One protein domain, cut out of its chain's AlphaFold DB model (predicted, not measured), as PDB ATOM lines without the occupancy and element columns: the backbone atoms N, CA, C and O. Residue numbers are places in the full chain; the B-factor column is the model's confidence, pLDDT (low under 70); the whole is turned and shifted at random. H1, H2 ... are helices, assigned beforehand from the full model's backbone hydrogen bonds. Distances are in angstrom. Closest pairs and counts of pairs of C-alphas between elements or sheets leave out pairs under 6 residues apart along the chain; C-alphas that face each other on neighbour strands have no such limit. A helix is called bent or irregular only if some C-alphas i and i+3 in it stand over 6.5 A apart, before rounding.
ATOM      1  N   MET A   8      -8.227 -31.569  -0.871       83.62
ATOM      2  CA  MET A   8      -9.154 -32.413  -1.646       83.62
ATOM      3  C   MET A   8      -8.405 -33.269  -2.689       83.62
ATOM      4  O   MET A   8      -8.588 -33.084  -3.894       83.62
ATOM      5  N   PRO A   9      -7.543 -34.213  -2.258       86.75
ATOM      6  CA  PRO A   9      -6.694 -34.996  -3.164       86.75
ATOM      7  C   PRO A   9      -7.489 -35.898  -4.124       86.75
ATOM      8  O   PRO A   9      -7.006 -36.218  -5.208       86.75
ATOM      9  N   PHE A  10      -8.721 -36.266  -3.756       89.62
ATOM     10  CA  PHE A  10      -9.604 -37.121  -4.553       89.62
ATOM     11  C   PHE A  10     -10.101 -36.455  -5.847       89.62
ATOM     12  O   PHE A  10     -10.475 -37.164  -6.777       89.62
ATOM     13  N   ILE A  11     -10.060 -35.116  -5.961       90.19
ATOM     14  CA  ILE A  11     -10.611 -34.388  -7.122       90.19
ATOM     15  C   ILE A  11      -9.995 -34.866  -8.436       90.19
ATOM     16  O   ILE A  11     -10.705 -35.061  -9.418       90.19
ATOM     17  N   ARG A  12      -8.678 -35.096  -8.454       88.25
ATOM     18  CA  ARG A  12      -7.945 -35.498  -9.667       88.25
ATOM     19  C   ARG A  12      -8.387 -36.856 -10.206       88.25
ATOM     20  O   ARG A  12      -8.250 -37.112 -11.396       88.25
ATOM     21  N   ASN A  13      -8.922 -37.706  -9.336       92.88
ATOM     22  CA  ASN A  13      -9.318 -39.065  -9.670       92.88
ATOM     23  C   ASN A  13     -10.816 -39.195  -9.989       92.88
ATOM     24  O   ASN A  13     -11.223 -40.252 -10.465       92.88
ATOM     25  N   LEU A  14     -11.625 -38.140  -9.798       90.75
ATOM     26  CA  LEU A  14     -13.059 -38.137 -10.138       90.75
ATOM     27  C   LEU A  14     -13.303 -38.405 -11.632       90.75
ATOM     28  O   LEU A  14     -14.252 -39.097 -11.986       90.75
ATOM     29  N   ALA A  15     -12.392 -37.938 -12.487       89.69
ATOM     30  CA  ALA A  15     -12.390 -38.191 -13.926       89.69
ATOM     31  C   ALA A  15     -11.208 -39.076 -14.369       89.69
ATOM     32  O   ALA A  15     -10.703 -38.942 -15.479       89.69
ATOM     33  N   SER A  16     -10.729 -39.975 -13.501       91.06
ATOM     34  CA  SER A  16      -9.712 -40.961 -13.892       91.06
ATOM     35  C   SER A  16     -10.259 -41.921 -14.954       91.06
ATOM     36  O   SER A  16     -11.435 -42.272 -14.913       91.06
ATOM     37  N   SER A  17      -9.421 -42.430 -15.857       88.88
ATOM     38  CA  SER A  17      -9.812 -43.521 -16.762       88.88
ATOM     39  C   SER A  17     -10.037 -44.847 -16.018       88.88
ATOM     40  O   SER A  17     -10.842 -45.673 -16.454       88.88
ATOM     41  N   ASP A  18      -9.415 -45.032 -14.847       91.81
ATOM     42  CA  ASP A  18      -9.630 -46.200 -13.993       91.81
ATOM     43  C   ASP A  18     -10.934 -46.065 -13.196       91.81
ATOM     44  O   ASP A  18     -11.079 -45.221 -12.306       91.81
ATOM     45  N   ARG A  19     -11.881 -46.965 -13.484       89.81
ATOM     46  CA  ARG A  19     -13.172 -47.044 -12.796       89.81
ATOM     47  C   ARG A  19     -13.026 -47.175 -11.279       89.81
ATOM     48  O   ARG A  19     -13.799 -46.550 -10.561       89.81
ATOM     49  N   LYS A  20     -12.069 -47.965 -10.781       92.50
ATOM     50  CA  LYS A  20     -11.880 -48.163  -9.334       92.50
ATOM     51  C   LYS A  20     -11.466 -46.862  -8.657       92.50
ATOM     52  O   LYS A  20     -11.996 -46.538  -7.598       92.50
ATOM     53  N   LEU A  21     -10.569 -46.102  -9.290       93.81
ATOM     54  CA  LEU A  21     -10.144 -44.797  -8.786       93.81
ATOM     55  C   LEU A  21     -11.295 -43.789  -8.791       93.81
ATOM     56  O   LEU A  21     -11.449 -43.064  -7.806       93.81
ATOM     57  N   ARG A  22     -12.132 -43.773  -9.838       93.19
ATOM     58  CA  ARG A  22     -13.331 -42.920  -9.874       93.19
ATOM     59  C   ARG A  22     -14.299 -43.251  -8.744       93.19
ATOM     60  O   ARG A  22     -14.685 -42.354  -8.003       93.19
ATOM     61  N   THR A  23     -14.645 -44.528  -8.579       91.62
ATOM     62  CA  THR A  23     -15.584 -44.975  -7.537       91.62
ATOM     63  C   THR A  23     -15.078 -44.626  -6.137       91.62
ATOM     64  O   THR A  23     -15.796 -43.973  -5.387       91.62
ATOM     65  N   ALA A  24     -13.817 -44.931  -5.815       94.38
ATOM     66  CA  ALA A  24     -13.234 -44.584  -4.515       94.38
ATOM     67  C   ALA A  24     -13.186 -43.061  -4.268       94.38
ATOM     68  O   ALA A  24     -13.326 -42.584  -3.139       94.38
ATOM     69  N   SER A  25     -12.994 -42.273  -5.331       94.50
ATOM     70  CA  SER A  25     -12.966 -40.808  -5.242       94.50
ATOM     71  C   SER A  25     -14.353 -40.212  -5.044       94.50
ATOM     72  O   SER A  25     -14.482 -39.238  -4.306       94.50
ATOM     73  N   LEU A  26     -15.384 -40.806  -5.650       92.75
ATOM     74  CA  LEU A  26     -16.777 -40.443  -5.397       92.75
ATOM     75  C   LEU A  26     -17.185 -40.778  -3.959       92.75
ATOM     76  O   LEU A  26     -17.752 -39.927  -3.287       92.75
ATOM     77  N   GLU A  27     -16.817 -41.945  -3.432       93.25
ATOM     78  CA  GLU A  27     -17.062 -42.294  -2.021       93.25
ATOM     79  C   GLU A  27     -16.367 -41.317  -1.053       93.25
ATOM     80  O   GLU A  27     -16.953 -40.865  -0.060       93.25
ATOM     81  N   SER A  28     -15.126 -40.935  -1.374       94.38
ATOM     82  CA  SER A  28     -14.374 -39.926  -0.622       94.38
ATOM     83  C   SER A  28     -15.056 -38.559  -0.672       94.38
ATOM     84  O   SER A  28     -15.151 -37.881   0.351       94.38
ATOM     85  N   LEU A  29     -15.566 -38.163  -1.843       94.38
ATOM     86  CA  LEU A  29     -16.330 -36.933  -2.024       94.38
ATOM     87  C   LEU A  29     -17.613 -36.946  -1.189       94.38
ATOM     88  O   LEU A  29     -17.872 -35.979  -0.479       94.38
ATOM     89  N   THR A  30     -18.389 -38.027  -1.231       93.81
ATOM     90  CA  THR A  30     -19.631 -38.162  -0.457       93.81
ATOM     91  C   THR A  30     -19.363 -38.032   1.040       93.81
ATOM     92  O   THR A  30     -20.037 -37.271   1.731       93.81
ATOM     93  N   THR A  31     -18.325 -38.706   1.543       93.25
ATOM     94  CA  THR A  31     -17.907 -38.619   2.954       93.25
ATOM     95  C   THR A  31     -17.447 -37.207   3.329       93.25
ATOM     96  O   THR A  31     -17.744 -36.688   4.410       93.25
ATOM     97  N   PHE A  32     -16.717 -36.556   2.426       92.38
ATOM     98  CA  PHE A  32     -16.273 -35.182   2.612       92.38
ATOM     99  C   PHE A  32     -17.451 -34.203   2.658       92.38
ATOM    100  O   PHE A  32     -17.475 -33.331   3.522       92.38
ATOM    101  N   LEU A  33     -18.432 -34.340   1.761       92.25
ATOM    102  CA  LEU A  33     -19.597 -33.457   1.688       92.25
ATOM    103  C   LEU A  33     -20.538 -33.638   2.884       92.25
ATOM    104  O   LEU A  33     -21.009 -32.640   3.428       92.25
ATOM    105  N   SER A  34     -20.758 -34.876   3.336       93.50
ATOM    106  CA  SER A  34     -21.683 -35.167   4.441       93.50
ATOM    107  C   SER A  34     -21.217 -34.627   5.795       93.50
ATOM    108  O   SER A  34     -22.029 -34.215   6.624       93.50
ATOM    109  N   SER A  35     -19.900 -34.563   6.006       92.12
ATOM    110  CA  SER A  35     -19.289 -34.029   7.229       92.12
ATOM    111  C   SER A  35     -19.061 -32.509   7.203       92.12
ATOM    112  O   SER A  35     -18.715 -31.911   8.226       92.12
ATOM    113  N   ARG A  36     -19.252 -31.849   6.052       91.19
ATOM    114  CA  ARG A  36     -18.919 -30.431   5.858       91.19
ATOM    115  C   ARG A  36     -20.042 -29.512   6.350       91.19
ATOM    116  O   ARG A  36     -21.147 -29.527   5.821       91.19
ATOM    117  N   GLN A  37     -19.721 -28.616   7.285       93.12
ATOM    118  CA  GLN A  37     -20.668 -27.604   7.785       93.12
ATOM    119  C   GLN A  37     -20.775 -26.359   6.890       93.12
ATOM    120  O   GLN A  37     -21.803 -25.682   6.874       93.12
ATOM    121  N   THR A  38     -19.707 -26.033   6.159       94.00
ATOM    122  CA  THR A  38     -19.647 -24.855   5.282       94.00
ATOM    123  C   THR A  38     -18.919 -25.176   3.982       94.00
ATOM    124  O   THR A  38     -17.802 -25.711   4.007       94.00
ATOM    125  N   LEU A  39     -19.501 -24.773   2.853       94.62
ATOM    126  CA  LEU A  39     -18.915 -24.926   1.525       94.62
ATOM    127  C   LEU A  39     -18.751 -23.554   0.866       94.62
ATOM    128  O   LEU A  39     -19.720 -22.818   0.691       94.62
ATOM    129  N   THR A  40     -17.520 -23.200   0.499       95.38
ATOM    130  CA  THR A  40     -17.261 -21.942  -0.211       95.38
ATOM    131  C   THR A  40     -17.622 -22.081  -1.690       95.38
ATOM    132  O   THR A  40     -17.574 -23.177  -2.251       95.38
ATOM    133  N   SER A  41     -17.941 -20.967  -2.358       94.25
ATOM    134  CA  SER A  41     -18.220 -20.988  -3.803       94.25
ATOM    135  C   SER A  41     -17.023 -21.508  -4.611       94.25
ATOM    136  O   SER A  41     -17.195 -22.292  -5.540       94.25
ATOM    137  N   THR A  42     -15.801 -21.132  -4.224       94.81
ATOM    138  CA  THR A  42     -14.576 -21.598  -4.882       94.81
ATOM    139  C   THR A  42     -14.379 -23.106  -4.739       94.81
ATOM    140  O   THR A  42     -13.970 -23.754  -5.701       94.81
ATOM    141  N   ASP A  43     -14.682 -23.681  -3.575       94.56
ATOM    142  CA  ASP A  43     -14.542 -25.124  -3.361       94.56
ATOM    143  C   ASP A  43     -15.595 -25.908  -4.123       94.56
ATOM    144  O   ASP A  43     -15.252 -26.871  -4.805       94.56
ATOM    145  N   ALA A  44     -16.848 -25.445  -4.093       95.94
ATOM    146  CA  ALA A  44     -17.918 -26.024  -4.895       95.94
ATOM    147  C   ALA A  44     -17.537 -26.059  -6.383       95.94
ATOM    148  O   ALA A  44     -17.650 -27.099  -7.024       95.94
ATOM    149  N   GLN A  45     -17.002 -24.960  -6.923       95.81
ATOM    150  CA  GLN A  45     -16.545 -24.914  -8.316       95.81
ATOM    151  C   GLN A  45     -15.375 -25.868  -8.593       95.81
ATOM    152  O   GLN A  45     -15.333 -26.478  -9.655       95.81
ATOM    153  N   LYS A  46     -14.414 -26.028  -7.672       94.00
ATOM    154  CA  LYS A  46     -13.310 -26.995  -7.845       94.00
ATOM    155  C   LYS A  46     -13.815 -28.435  -7.881       94.00
ATOM    156  O   LYS A  46     -13.369 -29.208  -8.724       94.00
ATOM    157  N   LEU A  47     -14.737 -28.773  -6.983       95.38
ATOM    158  CA  LEU A  47     -15.372 -30.085  -6.933       95.38
ATOM    159  C   LEU A  47     -16.138 -30.363  -8.227       95.38
ATOM    160  O   LEU A  47     -15.887 -31.376  -8.876       95.38
ATOM    161  N   TRP A  48     -16.981 -29.424  -8.657       96.12
ATOM    162  CA  TRP A  48     -17.734 -29.557  -9.900       96.12
ATOM    163  C   TRP A  48     -16.849 -29.608 -11.140       96.12
ATOM    164  O   TRP A  48     -17.164 -30.363 -12.044       96.12
ATOM    165  N   LYS A  49     -15.709 -28.908 -11.184       92.62
ATOM    166  CA  LYS A  49     -14.727 -29.070 -12.275       92.62
ATOM    167  C   LYS A  49     -14.149 -30.484 -12.333       92.62
ATOM    168  O   LYS A  49     -13.924 -30.998 -13.422       92.62
ATOM    169  N   GLY A  50     -13.914 -31.115 -11.180       91.62
ATOM    170  CA  GLY A  50     -13.499 -32.520 -11.122       91.62
ATOM    171  C   GLY A  50     -14.601 -33.483 -11.573       91.62
ATOM    172  O   GLY A  50     -14.322 -34.448 -12.277       91.62
ATOM    173  N   LEU A  51     -15.851 -33.199 -11.199       94.06
ATOM    174  CA  LEU A  51     -17.021 -33.992 -11.587       94.06
ATOM    175  C   LEU A  51     -17.446 -33.790 -13.039       94.06
ATOM    176  O   LEU A  51     -17.988 -34.717 -13.628       94.06
ATOM    177  N   TYR A  52     -17.190 -32.612 -13.607       92.38
ATOM    178  CA  TYR A  52     -17.614 -32.238 -14.952       92.38
ATOM    179  C   TYR A  52     -17.191 -33.295 -15.965       92.38
ATOM    180  O   TYR A  52     -18.018 -33.766 -16.722       92.38
ATOM    181  N   TYR A  53     -15.948 -33.774 -15.897       89.69
ATOM    182  CA  TYR A  53     -15.438 -34.779 -16.830       89.69
ATOM    183  C   TYR A  53     -15.826 -36.233 -16.495       89.69
ATOM    184  O   TYR A  53     -15.524 -37.136 -17.273       89.69
ATOM    185  N   ALA A  54     -16.482 -36.507 -15.362       91.44
ATOM    186  CA  ALA A  54     -16.797 -37.877 -14.946       91.44
ATOM    187  C   ALA A  54     -17.770 -38.614 -15.902       91.44
ATOM    188  O   ALA A  54     -17.513 -39.789 -16.195       91.44
ATOM    189  N   PRO A  55     -18.828 -37.974 -16.449       90.25
ATOM    190  CA  PRO A  55     -19.684 -38.585 -17.470       90.25
ATOM    191  C   PRO A  55     -18.929 -39.001 -18.739       90.25
ATOM    192  O   PRO A  55     -19.165 -40.098 -19.243       90.25
ATOM    193  N   TRP A  56     -17.954 -38.204 -19.196       88.56
ATOM    194  CA  TRP A  56     -17.113 -38.528 -20.360       88.56
ATOM    195  C   TRP A  56     -16.227 -39.762 -20.157       88.56
ATOM    196  O   TRP A  56     -15.808 -40.376 -21.129       88.56
ATOM    197  N   MET A  57     -15.961 -40.155 -18.908       89.44
ATOM    198  CA  MET A  57     -15.196 -41.367 -18.575       89.44
ATOM    199  C   MET A  57     -16.082 -42.616 -18.438       89.44
ATOM    200  O   MET A  57     -15.623 -43.672 -17.985       89.44
ATOM    201  N   THR A  58     -17.372 -42.494 -18.742       88.06
ATOM    202  CA  THR A  58     -18.365 -43.555 -18.596       88.06
ATOM    203  C   THR A  58     -18.976 -43.837 -19.963       88.06
ATOM    204  O   THR A  58     -19.870 -43.131 -20.382       88.06
ATOM    205  N   ASP A  59     -18.523 -44.868 -20.676       84.44
ATOM    206  CA  ASP A  59     -18.818 -45.006 -22.121       84.44
ATOM    207  C   ASP A  59     -20.203 -45.573 -22.473       84.44
ATOM    208  O   ASP A  59     -20.566 -45.654 -23.645       84.44
ATOM    209  N   ARG A  60     -20.973 -46.057 -21.489       87.62
ATOM    210  CA  ARG A  60     -22.250 -46.745 -21.746       87.62
ATOM    211  C   ARG A  60     -23.445 -45.941 -21.224       87.62
ATOM    212  O   ARG A  60     -23.370 -45.487 -20.082       87.62
ATOM    213  N   PRO A  61     -24.576 -45.889 -21.963       89.44
ATOM    214  CA  PRO A  61     -25.740 -45.082 -21.583       89.44
ATOM    215  C   PRO A  61     -26.280 -45.380 -20.180       89.44
ATOM    216  O   PRO A  61     -26.425 -44.480 -19.364       89.44
ATOM    217  N   VAL A  62     -26.511 -46.656 -19.850       91.75
ATOM    218  CA  VAL A  62     -27.078 -47.032 -18.541       91.75
ATOM    219  C   VAL A  62     -26.143 -46.655 -17.376       91.75
ATOM    220  O   VAL A  62     -26.605 -46.054 -16.408       91.75
ATOM    221  N   PRO A  63     -24.829 -46.955 -17.420       91.44
ATOM    222  CA  PRO A  63     -23.883 -46.418 -16.442       91.44
ATOM    223  C   PRO A  63     -23.815 -44.887 -16.372       91.44
ATOM    224  O   PRO A  63     -23.670 -44.370 -15.269       91.44
ATOM    225  N   GLN A  64     -23.928 -44.168 -17.495       91.25
ATOM    226  CA  GLN A  64     -23.966 -42.700 -17.492       91.25
ATOM    227  C   GLN A  64     -25.204 -42.168 -16.767       91.25
ATOM    228  O   GLN A  64     -25.073 -41.286 -15.926       91.25
ATOM    229  N   GLN A  65     -26.383 -42.735 -17.036       90.94
ATOM    230  CA  GLN A  65     -27.627 -42.374 -16.349       90.94
ATOM    231  C   GLN A  65     -27.518 -42.610 -14.842       90.94
ATOM    232  O   GLN A  65     -27.830 -41.725 -14.056       90.94
ATOM    233  N   ARG A  66     -26.987 -43.770 -14.429       91.94
ATOM    234  CA  ARG A  66     -26.741 -44.062 -13.007       91.94
ATOM    235  C   ARG A  66     -25.787 -43.057 -12.373       91.94
ATOM    236  O   ARG A  66     -26.068 -42.573 -11.288       91.94
ATOM    237  N   LEU A  67     -24.697 -42.716 -13.062       92.75
ATOM    238  CA  LEU A  67     -23.773 -41.695 -12.581       92.75
ATOM    239  C   LEU A  67     -24.477 -40.340 -12.438       92.75
ATOM    240  O   LEU A  67     -24.282 -39.677 -11.428       92.75
ATOM    241  N   ALA A  68     -25.310 -39.933 -13.397       92.06
ATOM    242  CA  ALA A  68     -26.078 -38.695 -13.293       92.06
ATOM    243  C   ALA A  68     -26.998 -38.698 -12.058       92.06
ATOM    244  O   ALA A  68     -26.993 -37.729 -11.299       92.06
ATOM    245  N   THR A  69     -27.698 -39.808 -11.799       92.50
ATOM    246  CA  THR A  69     -28.501 -39.998 -10.582       92.50
ATOM    247  C   THR A  69     -27.646 -39.924  -9.314       92.50
ATOM    248  O   THR A  69     -28.009 -39.219  -8.375       92.50
ATOM    249  N   ASP A  70     -26.489 -40.589  -9.278       92.88
ATOM    250  CA  ASP A  70     -25.577 -40.559  -8.128       92.88
ATOM    251  C   ASP A  70     -25.078 -39.132  -7.846       92.88
ATOM    252  O   ASP A  70     -25.052 -38.696  -6.693       92.88
ATOM    253  N   LEU A  71     -24.725 -38.374  -8.892       94.44
ATOM    254  CA  LEU A  71     -24.286 -36.982  -8.772       94.44
ATOM    255  C   LEU A  71     -25.412 -36.054  -8.307       94.44
ATOM    256  O   LEU A  71     -25.159 -35.172  -7.484       94.44
ATOM    257  N   ALA A  72     -26.640 -36.246  -8.796       93.50
ATOM    258  CA  ALA A  72     -27.809 -35.508  -8.323       93.50
ATOM    259  C   ALA A  72     -28.074 -35.799  -6.836       93.50
ATOM    260  O   ALA A  72     -28.243 -34.875  -6.037       93.50
ATOM    261  N   ASN A  73     -27.987 -37.072  -6.441       94.31
ATOM    262  CA  ASN A  73     -28.215 -37.516  -5.068       94.31
ATOM    263  C   ASN A  73     -27.173 -37.017  -4.067       94.31
ATOM    264  O   ASN A  73     -27.471 -36.962  -2.871       94.31
ATOM    265  N   LEU A  74     -25.989 -36.585  -4.522       95.25
ATOM    266  CA  LEU A  74     -25.030 -35.916  -3.644       95.25
ATOM    267  C   LEU A  74     -25.693 -34.755  -2.910       95.25
ATOM    268  O   LEU A  74     -25.453 -34.634  -1.716       95.25
ATOM    269  N   LEU A  75     -26.573 -33.980  -3.562       95.88
ATOM    270  CA  LEU A  75     -27.280 -32.841  -2.960       95.88
ATOM    271  C   LEU A  75     -27.911 -33.187  -1.602       95.88
ATOM    272  O   LEU A  75     -27.786 -32.410  -0.658       95.88
ATOM    273  N   PHE A  76     -28.533 -34.360  -1.494       94.25
ATOM    274  CA  PHE A  76     -29.248 -34.799  -0.293       94.25
ATOM    275  C   PHE A  76     -28.327 -35.312   0.820       94.25
ATOM    276  O   PHE A  76     -28.772 -35.528   1.943       94.25
ATOM    277  N   THR A  77     -27.035 -35.485   0.536       94.44
ATOM    278  CA  THR A  77     -26.024 -35.838   1.542       94.44
ATOM    279  C   THR A  77     -25.415 -34.613   2.225       94.44
ATOM    280  O   THR A  77     -24.776 -34.753   3.267       94.44
ATOM    281  N   LEU A  78     -25.592 -33.413   1.655       95.12
ATOM    282  CA  LEU A  78     -25.017 -32.176   2.178       95.12
ATOM    283  C   LEU A  78     -25.798 -31.653   3.387       95.12
ATOM    284  O   LEU A  78     -27.016 -31.782   3.487       95.12
ATOM    285  N   GLN A  79     -25.096 -30.920   4.251       93.38
ATOM    286  CA  GLN A  79     -25.752 -30.023   5.203       93.38
ATOM    287  C   GLN A  79     -26.505 -28.899   4.455       93.38
ATOM    288  O   GLN A  79     -25.986 -28.395   3.451       93.38
ATOM    289  N   PRO A  80     -27.669 -28.422   4.944       94.31
ATOM    290  CA  PRO A  80     -28.470 -27.400   4.254       94.31
ATOM    291  C   PRO A  80     -27.709 -26.107   3.914       94.31
ATOM    292  O   PRO A  80     -27.908 -25.520   2.851       94.31
ATOM    293  N   SER A  81     -26.771 -25.690   4.773       94.88
ATOM    294  CA  SER A  81     -25.889 -24.529   4.561       94.88
ATOM    295  C   SER A  81     -24.968 -24.662   3.341       94.88
ATOM    296  O   SER A  81     -24.497 -23.657   2.804       94.88
ATOM    297  N   CYS A  82     -24.703 -25.888   2.889       96.38
ATOM    298  CA  CYS A  82     -23.818 -26.193   1.770       96.38
ATOM    299  C   CYS A  82     -24.570 -26.349   0.436       96.38
ATOM    300  O   CYS A  82     -23.935 -26.263  -0.618       96.38
ATOM    301  N   ALA A  83     -25.897 -26.522   0.457       96.31
ATOM    302  CA  ALA A  83     -26.702 -26.814  -0.732       96.31
ATOM    303  C   ALA A  83     -26.657 -25.689  -1.783       96.31
ATOM    304  O   ALA A  83     -26.392 -25.939  -2.957       96.31
ATOM    305  N   ILE A  84     -26.845 -24.428  -1.376       96.62
ATOM    306  CA  ILE A  84     -26.835 -23.295  -2.317       96.62
ATOM    307  C   ILE A  84     -25.450 -23.077  -2.957       96.62
ATOM    308  O   ILE A  84     -25.386 -22.950  -4.182       96.62
ATOM    309  N   PRO A  85     -24.326 -23.048  -2.206       96.88
ATOM    310  CA  PRO A  85     -22.995 -23.017  -2.812       96.88
ATOM    311  C   PRO A  85     -22.741 -24.177  -3.779       96.88
ATOM    312  O   PRO A  85     -22.162 -23.956  -4.842       96.88
ATOM    313  N   TRP A  86     -23.198 -25.385  -3.433       97.38
ATOM    314  CA  TRP A  86     -23.076 -26.575  -4.271       97.38
ATOM    315  C   TRP A  86     -23.815 -26.419  -5.602       97.38
ATOM    316  O   TRP A  86     -23.191 -26.539  -6.656       97.38
ATOM    317  N   LEU A  87     -25.100 -26.057  -5.568       97.38
ATOM    318  CA  LEU A  87     -25.922 -25.836  -6.765       97.38
ATOM    319  C   LEU A  87     -25.405 -24.672  -7.621       97.38
ATOM    320  O   LEU A  87     -25.374 -24.759  -8.845       97.38
ATOM    321  N   ARG A  88     -24.934 -23.581  -7.006       97.56
ATOM    322  CA  ARG A  88     -24.299 -22.480  -7.753       97.56
ATOM    323  C   ARG A  88     -23.014 -22.929  -8.442       97.56
ATOM    324  O   ARG A  88     -22.758 -22.522  -9.569       97.56
ATOM    325  N   GLY A  89     -22.210 -23.754  -7.772       97.69
ATOM    326  CA  GLY A  89     -21.002 -24.333  -8.353       97.69
ATOM    327  C   GLY A  89     -21.305 -25.156  -9.605       97.69
ATOM    328  O   GLY A  89     -20.605 -24.987 -10.602       97.69
ATOM    329  N   PHE A  90     -22.369 -25.966  -9.569       96.38
ATOM    330  CA  PHE A  90     -22.846 -26.743 -10.715       96.38
ATOM    331  C   PHE A  90     -23.121 -25.838 -11.916       96.38
ATOM    332  O   PHE A  90     -22.469 -25.981 -12.949       96.38
ATOM    333  N   TRP A  91     -24.010 -24.851 -11.756       94.75
ATOM    334  CA  TRP A  91     -24.414 -23.972 -12.856       94.75
ATOM    335  C   TRP A  91     -23.258 -23.139 -13.416       94.75
ATOM    336  O   TRP A  91     -23.193 -22.925 -14.623       94.75
ATOM    337  N   VAL A  92     -22.311 -22.712 -12.573       96.62
ATOM    338  CA  VAL A  92     -21.106 -21.999 -13.033       96.62
ATOM    339  C   VAL A  92     -20.220 -22.893 -13.899       96.62
ATOM    340  O   VAL A  92     -19.729 -22.446 -14.931       96.62
ATOM    341  N   VAL A  93     -19.980 -24.139 -13.484       95.38
ATOM    342  CA  VAL A  93     -19.080 -25.047 -14.210       95.38
ATOM    343  C   VAL A  93     -19.736 -25.570 -15.482       95.38
ATOM    344  O   VAL A  93     -19.136 -25.488 -16.549       95.38
ATOM    345  N   VAL A  94     -20.970 -26.059 -15.376       91.50
ATOM    346  CA  VAL A  94     -21.720 -26.604 -16.511       91.50
ATOM    347  C   VAL A  94     -22.041 -25.514 -17.525       91.50
ATOM    348  O   VAL A  94     -21.830 -25.727 -18.711       91.50
ATOM    349  N   GLY A  95     -22.453 -24.322 -17.079       91.00
ATOM    350  CA  GLY A  95     -22.706 -23.191 -17.973       91.00
ATOM    351  C   GLY A  95     -21.459 -22.732 -18.734       91.00
ATOM    352  O   GLY A  95     -21.559 -22.364 -19.899       91.00
ATOM    353  N   ALA A  96     -20.277 -22.793 -18.110       92.12
ATOM    354  CA  ALA A  96     -19.020 -22.442 -18.771       92.12
ATOM    355  C   ALA A  96     -18.567 -23.487 -19.806       92.12
ATOM    356  O   ALA A  96     -17.977 -23.109 -20.810       92.12
ATOM    357  N   GLY A  97     -18.830 -24.775 -19.562       88.00
ATOM    358  CA  GLY A  97     -18.520 -25.863 -20.497       88.00
ATOM    359  C   GLY A  97     -19.630 -26.151 -21.511       88.00
ATOM    360  O   GLY A  97     -19.478 -27.020 -22.362       88.00
ATOM    361  N   TRP A  98     -20.753 -25.436 -21.432       84.31
ATOM    362  CA  TRP A  98     -21.971 -25.760 -22.174       84.31
ATOM    363  C   TRP A  98     -21.788 -25.737 -23.694       84.31
ATOM    364  O   TRP A  98     -22.386 -26.540 -24.402       84.31
ATOM    365  N   THR A  99     -20.946 -24.837 -24.204       83.75
ATOM    366  CA  THR A  99     -20.652 -24.720 -25.642       83.75
ATOM    367  C   THR A  99     -19.815 -25.869 -26.190       83.75
ATOM    368  O   THR A  99     -19.767 -26.042 -27.403       83.75
ATOM    369  N   ASP A 100     -19.167 -26.639 -25.315       81.19
ATOM    370  CA  ASP A 100     -18.304 -27.759 -25.691       81.19
ATOM    371  C   ASP A 100     -19.091 -29.083 -25.791       81.19
ATOM    372  O   ASP A 100     -18.506 -30.140 -26.028       81.19
ATOM    373  N   ILE A 101     -20.412 -29.046 -25.571       79.62
ATOM    374  CA  ILE A 101     -21.311 -30.201 -25.637       79.62
ATOM    375  C   ILE A 101     -22.032 -30.184 -26.995       79.62
ATOM    376  O   ILE A 101     -22.818 -29.282 -27.275       79.62
ATOM    377  N   ASP A 102     -21.777 -31.201 -27.823       62.84
ATOM    378  CA  ASP A 102     -22.156 -31.247 -29.248       62.84
ATOM    379  C   ASP A 102     -23.673 -31.200 -29.545       62.84
ATOM    380  O   ASP A 102     -24.063 -30.900 -30.673       62.84
TER     381      ASP A 102
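AT A GLANCE: This is residues 8 to 102 of the 182 residues of an uncharacterized protein of Fusarium floridanum (UniProt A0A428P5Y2). Five helices stand in a loosely joined ring round the domain's long axis, in the order H5, H3, H1, H2, H4 and back to H5. The longest helix, H5, crosses H3 as one pair; H2 and H4 run nearly the same way as a second pair that meets only near their last residues, and short H1 bridges H2 and H3. The printed part has 95 residues with five named helices, H1 to H5 along the chain, and no named strand; the class is all helix. The whole is compact, with a radius of gyration of the C-alphas of 12.8 A, and its outline is rounded, spanning 35 by 30 by 22 A.

IN THESE COORDINATES: H5, residues 80 to 100, measures 31.6 A from first to last C-alpha and ends with C-alpha 100 at (-18.304, -27.759, -25.691). It is irregular: C-alphas 96 and 99 are 7.4 A apart. H4, residues 61 to 77, measures 24.9 A; it is neither bent nor irregular, but only just, with C-alphas 72 and 75 6.0 A apart. H3, residues 41 to 52, measures 15.9 A. H2, residues 19 to 34, measures 22.6 A, beginning with C-alpha 19 at (-13.172, -47.044, -12.796). H1, residues 9 to 13, measures 8.1 A from C-alpha 9 at (-6.694, -34.996, -3.164); it is only just irregular, with C-alphas 9 and 12 6.6 A apart.

HOW THE PARTS SIT: H5 touches H3 with residues 85 to 94 alone; their closest C-alphas, of Gly 89 and Gln 45, are 4.5 A apart. The two run the same way at a steep tilt of 51 degrees. H3, with residues 46 to 51 alone, touches H1, closest at the C-alphas of Gly 50 and Ile 11, 5.3 A. H1 also touches H2, closest at the C-alphas of Phe 10 and Ser 25, 5.0 A. H2, with residues 30 to 34 alone, touches residues 74 to 77 of H4, closest at the C-alphas of Ser 34 and Thr 77, 5.3 A; they run the same way at a shallow tilt of 20 degrees. H4 and H5 are close but not clearly touching, with the C-alphas of Leu 75 and Ala 83 closest at 6.5 A; they run opposite ways at a shallow tilt of 33 degrees, only just short of steep. H3 and H4 are only just apart, closest at 8.3 A. In H2 and H3 every O i to N i+4 pair is within hydrogen-bond range; in H4 10 of 13 are, in H5 13 of 17, and in H1 0 of 1, beside 1 of 2 O i to N i+3 pairs.

THE WHOLE: The C-alphas farthest apart, of Gln 37 and Asp 102, are 37.2 A apart. The printed part has no cut and no long link; the links H1 to H2 and H4 to H5 are tight. The mean pLDDT of the printed part is 92.1, and residue 102 is the one printed residue under 70.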